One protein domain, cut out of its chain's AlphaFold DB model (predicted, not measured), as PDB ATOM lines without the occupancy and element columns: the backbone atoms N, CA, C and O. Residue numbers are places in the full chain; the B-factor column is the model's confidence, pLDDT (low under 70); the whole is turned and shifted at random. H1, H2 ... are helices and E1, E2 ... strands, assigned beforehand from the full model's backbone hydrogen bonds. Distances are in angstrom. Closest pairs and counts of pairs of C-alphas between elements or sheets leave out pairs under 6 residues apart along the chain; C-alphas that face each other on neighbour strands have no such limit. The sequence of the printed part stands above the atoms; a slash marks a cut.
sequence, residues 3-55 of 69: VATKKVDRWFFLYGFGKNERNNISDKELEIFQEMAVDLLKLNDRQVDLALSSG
ATOM      1  N   VAL A   3     106.481 124.640 154.381       82.31
ATOM      2  CA  VAL A   3     105.676 123.719 153.573       82.31
ATOM      3  C   VAL A   3     106.620 122.817 152.787       82.31
ATOM      4  O   VAL A   3     107.550 123.310 152.148       82.31
ATOM      5  N   ALA A   4     106.370 121.510 152.811       82.88
ATOM      6  CA  ALA A   4     107.034 120.554 151.936       82.88
ATOM      7  C   ALA A   4     106.163 120.295 150.713       82.88
ATOM      8  O   ALA A   4     105.013 119.878 150.829       82.88
ATOM      9  N   THR A   5     106.707 120.545 149.525       80.94
ATOM     10  CA  THR A   5     105.995 120.295 148.274       80.94
ATOM     11  C   THR A   5     106.924 119.730 147.216       80.94
ATOM     12  O   THR A   5     108.077 120.142 147.080       80.94
ATOM     13  N   LYS A   6     106.396 118.804 146.418       76.38
ATOM     14  CA  LYS A   6     107.043 118.320 145.201       76.38
ATOM     15  C   LYS A   6     106.278 118.846 143.994       76.38
ATOM     16  O   LYS A   6     105.561 118.073 143.378       76.38
ATOM     17  N   LYS A   7     106.422 120.155 143.723       61.03
ATOM     18  CA  LYS A   7     106.072 120.988 142.536       61.03
ATOM     19  C   LYS A   7     104.776 120.737 141.729       61.03
ATOM     20  O   LYS A   7     104.442 121.598 140.927       61.03
ATOM     21  N   VAL A   8     104.067 119.625 141.879       60.06
ATOM     22  CA  VAL A   8     103.000 119.185 140.973       60.06
ATOM     23  C   VAL A   8     101.867 118.461 141.708       60.06
ATOM     24  O   VAL A   8     100.740 118.569 141.249       60.06
ATOM     25  N   ASP A   9     102.116 117.785 142.841       67.62
ATOM     26  CA  ASP A   9     101.131 116.805 143.344       67.62
ATOM     27  C   ASP A   9     100.704 116.987 144.814       67.62
ATOM     28  O   ASP A   9      99.516 116.952 145.115       67.62
ATOM     29  N   ARG A  10     101.639 117.214 145.756       74.25
ATOM     30  CA  ARG A  10     101.327 117.206 147.204       74.25
ATOM     31  C   ARG A  10     102.001 118.308 147.998       74.25
ATOM     32  O   ARG A  10     103.125 118.717 147.689       74.25
ATOM     33  N   TRP A  11     101.275 118.783 149.005       81.81
ATOM     34  CA  TRP A  11     101.649 119.872 149.897       81.81
ATOM     35  C   TRP A  11     101.454 119.392 151.336       81.81
ATOM     36  O   TRP A  11     100.335 119.093 151.740       81.81
ATOM     37  N   PHE A  12     102.540 119.320 152.103       82.62
ATOM     38  CA  PHE A  12     102.513 118.999 153.526       82.62
ATOM     39  C   PHE A  12     102.850 120.250 154.334       82.62
ATOM     40  O   PHE A  12     103.908 120.861 154.150       82.62
ATOM     41  N   PHE A  13     101.957 120.632 155.243       83.75
ATOM     42  CA  PHE A  13     102.189 121.722 156.185       83.75
ATOM     43  C   PHE A  13     102.972 121.189 157.384       83.75
ATOM     44  O   PHE A  13     102.439 120.446 158.198       83.75
ATOM     45  N   LEU A  14     104.248 121.564 157.482       79.38
ATOM     46  CA  LEU A  14     105.138 121.118 158.559       79.38
ATOM     47  C   LEU A  14     105.094 122.058 159.760       79.38
ATOM     48  O   LEU A  14     105.120 121.615 160.904       79.38
ATOM     49  N   TYR A  15     105.070 123.371 159.507       76.31
ATOM     50  CA  TYR A  15     105.172 124.347 160.586       76.31
ATOM     51  C   TYR A  15     104.532 125.696 160.237       76.31
ATOM     52  O   TYR A  15     104.856 126.314 159.222       76.31
ATOM     53  N   GLY A  16     103.658 126.199 161.106       71.19
ATOM     54  CA  GLY A  16     103.086 127.546 161.042       71.19
ATOM     55  C   GLY A  16     103.551 128.371 162.240       71.19
ATOM     56  O   GLY A  16     103.572 127.866 163.354       71.19
ATOM     57  N   PHE A  17     103.926 129.632 162.022       68.69
ATOM     58  CA  PHE A  17     104.205 130.573 163.109       68.69
ATOM     59  C   PHE A  17     103.296 131.789 162.973       68.69
ATOM     60  O   PHE A  17     103.065 132.266 161.856       68.69
ATOM     61  N   GLY A  18     102.798 132.290 164.104       67.06
ATOM     62  CA  GLY A  18     102.081 133.555 164.153       67.06
ATOM     63  C   GLY A  18     102.990 134.708 163.731       67.06
ATOM     64  O   GLY A  18     104.199 134.709 163.994       67.06
ATOM     65  N   LYS A  19     102.412 135.709 163.064       58.41
ATOM     66  CA  LYS A  19     103.103 136.965 162.759       58.41
ATOM     67  C   LYS A  19     103.459 137.604 164.112       58.41
ATOM     68  O   LYS A  19     102.555 138.091 164.778       58.41
ATOM     69  N   ASN A  20     104.738 137.540 164.508       62.03
ATOM     70  CA  ASN A  20     105.362 138.053 165.751       62.03
ATOM     71  C   ASN A  20     105.745 137.036 166.852       62.03
ATOM     72  O   ASN A  20     106.255 137.471 167.880       62.03
ATOM     73  N   GLU A  21     105.577 135.719 166.679       60.53
ATOM     74  CA  GLU A  21     105.891 134.766 167.771       60.53
ATOM     75  C   GLU A  21     107.318 134.194 167.768       60.53
ATOM     76  O   GLU A  21     107.812 133.793 168.822       60.53
ATOM     77  N   ARG A  22     108.022 134.152 166.627       57.78
ATOM     78  CA  ARG A  22     109.407 133.646 166.559       57.78
ATOM     79  C   ARG A  22     110.246 134.443 165.564       57.78
ATOM     80  O   ARG A  22     109.875 134.570 164.402       57.78
ATOM     81  N   ASN A  23     111.373 134.974 166.039       59.66
ATOM     82  CA  ASN A  23     112.228 135.907 165.297       59.66
ATOM     83  C   ASN A  23     113.269 135.209 164.395       59.66
ATOM     84  O   ASN A  23     113.865 135.858 163.546       59.66
ATOM     85  N   ASN A  24     113.504 133.901 164.561       64.88
ATOM     86  CA  ASN A  24     114.296 133.096 163.628       64.88
ATOM     87  C   ASN A  24     114.087 131.600 163.905       64.88
ATOM     88  O   ASN A  24     114.057 131.194 165.065       64.88
ATOM     89  N   ILE A  25     113.948 130.797 162.851       74.75
ATOM     90  CA  ILE A  25     114.147 129.341 162.919       74.75
ATOM     91  C   ILE A  25     115.656 129.132 162.781       74.75
ATOM     92  O   ILE A  25     116.262 129.731 161.894       74.75
ATOM     93  N   SER A  26     116.277 128.359 163.670       80.75
ATOM     94  CA  SER A  26     117.717 128.084 163.581       80.75
ATOM     95  C   SER A  26     118.040 127.158 162.405       80.75
ATOM     96  O   SER A  26     117.204 126.354 161.995       80.75
ATOM     97  N   ASP A  27     119.273 127.212 161.894       82.56
ATOM     98  CA  ASP A  27     119.710 126.352 160.782       82.56
ATOM     99  C   ASP A  27     119.553 124.857 161.105       82.56
ATOM    100  O   ASP A  27     119.186 124.065 160.243       82.56
ATOM    101  N   LYS A  28     119.743 124.479 162.375       86.19
ATOM    102  CA  LYS A  28     119.553 123.103 162.848       86.19
ATOM    103  C   LYS A  28     118.084 122.678 162.838       86.19
ATOM    104  O   LYS A  28     117.767 121.555 162.464       86.19
ATOM    105  N   GLU A  29     117.178 123.558 163.262       84.75
ATOM    106  CA  GLU A  29     115.738 123.289 163.166       84.75
ATOM    107  C   GLU A  29     115.308 123.200 161.701       84.75
ATOM    108  O   GLU A  29     114.528 122.324 161.340       84.75
ATOM    109  N   LEU A  30     115.854 124.069 160.848       83.81
ATOM    110  CA  LEU A  30     115.593 124.046 159.417       83.81
ATOM    111  C   LEU A  30     116.045 122.728 158.775       83.81
ATOM    112  O   LEU A  30     115.286 122.167 157.989       83.81
ATOM    113  N   GLU A  31     117.230 122.221 159.117       87.00
ATOM    114  CA  GLU A  31     117.747 120.935 158.630       87.00
ATOM    115  C   GLU A  31     116.819 119.775 159.013       87.00
ATOM    116  O   GLU A  31     116.413 118.999 158.150       87.00
ATOM    117  N   ILE A  32     116.363 119.731 160.268       88.56
ATOM    118  CA  ILE A  32     115.397 118.723 160.733       88.56
ATOM    119  C   ILE A  32     114.089 118.811 159.935       88.56
ATOM    120  O   ILE A  32     113.557 117.794 159.487       88.56
ATOM    121  N   PHE A  33     113.567 120.021 159.709       85.25
ATOM    122  CA  PHE A  33     112.359 120.194 158.900       85.25
ATOM    123  C   PHE A  33     112.566 119.790 157.434       85.25
ATOM    124  O   PHE A  33     111.625 119.305 156.806       85.25
ATOM    125  N   GLN A  34     113.770 119.966 156.884       84.75
ATOM    126  CA  GLN A  34     114.106 119.518 155.532       84.75
ATOM    127  C   GLN A  34     114.194 117.991 155.440       84.75
ATOM    128  O   GLN A  34     113.667 117.421 154.486       84.75
ATOM    129  N   GLU A  35     114.788 117.316 156.424       88.75
ATOM    130  CA  GLU A  35     114.809 115.849 156.480       88.75
ATOM    131  C   GLU A  35     113.389 115.279 156.588       88.75
ATOM    132  O   GLU A  35     112.996 114.425 155.790       88.75
ATOM    133  N   MET A  36     112.570 115.839 157.484       87.69
ATOM    134  CA  MET A  36     111.157 115.470 157.605       87.69
ATOM    135  C   MET A  36     110.391 115.710 156.299       87.69
ATOM    136  O   MET A  36     109.601 114.868 155.879       87.69
ATOM    137  N   ALA A  37     110.641 116.832 155.617       86.69
ATOM    138  CA  ALA A  37     110.044 117.119 154.316       86.69
ATOM    139  C   ALA A  37     110.394 116.047 153.278       86.69
ATOM    140  O   ALA A  37     109.529 115.619 152.516       86.69
ATOM    141  N   VAL A  38     111.653 115.604 153.241       86.81
ATOM    142  CA  VAL A  38     112.104 114.558 152.322       86.81
ATOM    143  C   VAL A  38     111.373 113.246 152.592       86.81
ATOM    144  O   VAL A  38     110.919 112.609 151.643       86.81
ATOM    145  N   ASP A  39     111.224 112.853 153.853       88.06
ATOM    146  CA  ASP A  39     110.557 111.599 154.200       88.06
ATOM    147  C   ASP A  39     109.048 111.643 153.943       88.06
ATOM    148  O   ASP A  39     108.506 110.702 153.362       88.06
ATOM    149  N   LEU A  40     108.384 112.765 154.235       85.81
ATOM    150  CA  LEU A  40     106.972 112.969 153.885       85.81
ATOM    151  C   LEU A  40     106.742 112.922 152.368       85.81
ATOM    152  O   LEU A  40     105.785 112.311 151.898       85.81
ATOM    153  N   LEU A  41     107.640 113.515 151.577       84.94
ATOM    154  CA  LEU A  41     107.541 113.516 150.113       84.94
ATOM    155  C   LEU A  41     107.917 112.173 149.462       84.94
ATOM    156  O   LEU A  41     107.685 112.002 148.260       84.94
ATOM    157  N   LYS A  42     108.504 111.229 150.213       88.19
ATOM    158  CA  LYS A  42     108.733 109.843 149.767       88.19
ATOM    159  C   LYS A  42     107.521 108.940 149.989       88.19
ATOM    160  O   LYS A  42     107.503 107.845 149.423       88.19
ATOM    161  N   LEU A  43     106.545 109.363 150.797       87.88
ATOM    162  CA  LEU A  43     105.344 108.572 151.040       87.88
ATOM    163  C   LEU A  43     104.594 108.343 149.726       87.88
ATOM    164  O   LEU A  43     104.377 109.265 148.940       87.88
ATOM    165  N   ASN A  44     104.210 107.092 149.487       87.44
ATOM    166  CA  ASN A  44     103.340 106.742 148.369       87.44
ATOM    167  C   ASN A  44     101.860 106.935 148.735       87.44
ATOM    168  O   ASN A  44     101.519 107.101 149.905       87.44
ATOM    169  N   ASP A  45     100.976 106.855 147.737       86.81
ATOM    170  CA  ASP A  45      99.524 107.014 147.916       86.81
ATOM    171  C   ASP A  45      98.954 106.163 149.044       86.81
ATOM    172  O   ASP A  45      98.287 106.680 149.928       86.81
ATOM    173  N   ARG A  46      99.312 104.878 149.092       90.25
ATOM    174  CA  ARG A  46      98.783 103.954 150.103       90.25
ATOM    175  C   ARG A  46      99.220 104.321 151.516       90.25
ATOM    176  O   ARG A  46      98.476 104.093 152.461       90.25
ATOM    177  N   GLN A  47     100.440 104.832 151.670       90.12
ATOM    178  CA  GLN A  47     100.948 105.283 152.965       90.12
ATOM    179  C   GLN A  47     100.256 106.568 153.408       90.12
ATOM    180  O   GLN A  47      99.939 106.701 154.586       90.12
ATOM    181  N   VAL A  48      99.989 107.479 152.471       87.81
ATOM    182  CA  VAL A  48      99.212 108.690 152.748       87.81
ATOM    183  C   VAL A  48      97.775 108.326 153.130       87.81
ATOM    184  O   VAL A  48      97.308 108.779 154.169       87.81
ATOM    185  N   ASP A  49      97.112 107.444 152.380       89.12
ATOM    186  CA  ASP A  49      95.750 106.974 152.673       89.12
ATOM    187  C   ASP A  49      95.653 106.288 154.040       89.12
ATOM    188  O   ASP A  49      94.688 106.482 154.784       89.12
ATOM    189  N   LEU A  50      96.665 105.489 154.392       92.19
ATOM    190  CA  LEU A  50      96.739 104.844 155.697       92.19
ATOM    191  C   LEU A  50      96.906 105.871 156.819       92.19
ATOM    192  O   LEU A  50      96.206 105.767 157.821       92.19
ATOM    193  N   ALA A  51      97.785 106.858 156.639       88.81
ATOM    194  CA  ALA A  51      98.012 107.921 157.616       88.81
ATOM    195  C   ALA A  51      96.783 108.836 157.780       88.81
ATOM    196  O   ALA A  51      96.487 109.289 158.884       88.81
ATOM    197  N   LEU A  52      96.016 109.067 156.710       88.50
ATOM    198  CA  LEU A  52      94.716 109.742 156.782       88.50
ATOM    199  C   LEU A  52      93.696 108.894 157.551       88.50
ATOM    200  O   LEU A  52      93.006 109.391 158.438       88.50
ATOM    201  N   SER A  53      93.629 107.593 157.256       89.75
ATOM    202  CA  SER A  53      92.686 106.670 157.900       89.75
ATOM    203  C   SER A  53      92.999 106.424 159.379       89.75
ATOM    204  O   SER A  53      92.087 106.174 160.164       89.75
ATOM    205  N   SER A  54      94.276 106.479 159.771       92.31
ATOM    206  CA  SER A  54      94.710 106.362 161.169       92.31
ATOM    207  C   SER A  54      94.559 107.665 161.959       92.31
ATOM    208  O   SER A  54      94.683 107.644 163.184       92.31
ATOM    209  N   GLY A  55      94.276 108.785 161.283       87.38
ATOM    210  CA  GLY A  55      94.201 110.115 161.884       87.38
ATOM    211  C   GLY A  55      95.566 110.750 162.171       87.38
ATOM    212  O   GLY A  55      95.626 111.765 162.861       87.38
TER     213      GLY A  55
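What this domain is: This is residues 3 to 55 of the 69 residues of an uncharacterized protein of Leptospirillum ferrooxidans (strain C2-3) (UniProt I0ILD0). A small two-stranded hairpin, E1 and E2, has the later part of one long helix, H1, packed beside it, with residues 33 to 41 making the contact. A loop and the first residues of H1, residues 17 to 32, stick out from one end of this body, while the shorter helix H2 turns off beyond the last residue of H1, apart from the hairpin. The printed part has 53 residues, with two named strands and then two named helices, E1 E2 H1 H2; the sheet, order E1 - E2, is antiparallel and the class is mixed, helices and strands. The whole is loose, with a radius of gyration of the C-alphas of 13.3 A, and elongated, spanning 38 by 21 by 20 A.

Where its parts are: E2 is residues 11 to 15, 12.1 A from first to last C-alpha. E1 is residues 3 to 5, beginning at C-alpha 3, (105.676, 123.719, 153.573). H1 is residues 27 to 42, 22.7 A long, beginning at C-alpha 27, (119.710, 126.352, 160.782). H2 is residues 45 to 53, 12.1 A long, ending at C-alpha 53, (92.686, 106.670, 157.900).

How they stand to each other: E1 and E2 form a hairpin, with 156 degrees between their directions; N 4 and O 12 are 2.9 A apart and N 12 and O 4 are 2.8 A apart, both within hydrogen-bond range. The closest C-alphas of E1 and H1 are those of Ala 4 and Ala 37, 5.2 A apart. Those of E2 and H1 are Leu 14 and Phe 33, 7.3 A apart. H2 is apart from E1, E2 and H1. In H1 and H2 every O i to N i+4 pair is within hydrogen-bond range.

The domain as a whole: The C-alphas of Asn 20 and Arg 46 are the two farthest apart, 38.1 A. The printed part has no cut. The link from E2 to H1, 11 residues, is long; the other two are tight. Residues 7 to 9 and 17 to 24 have pLDDT under 70; the mean of the printed part is 80.2.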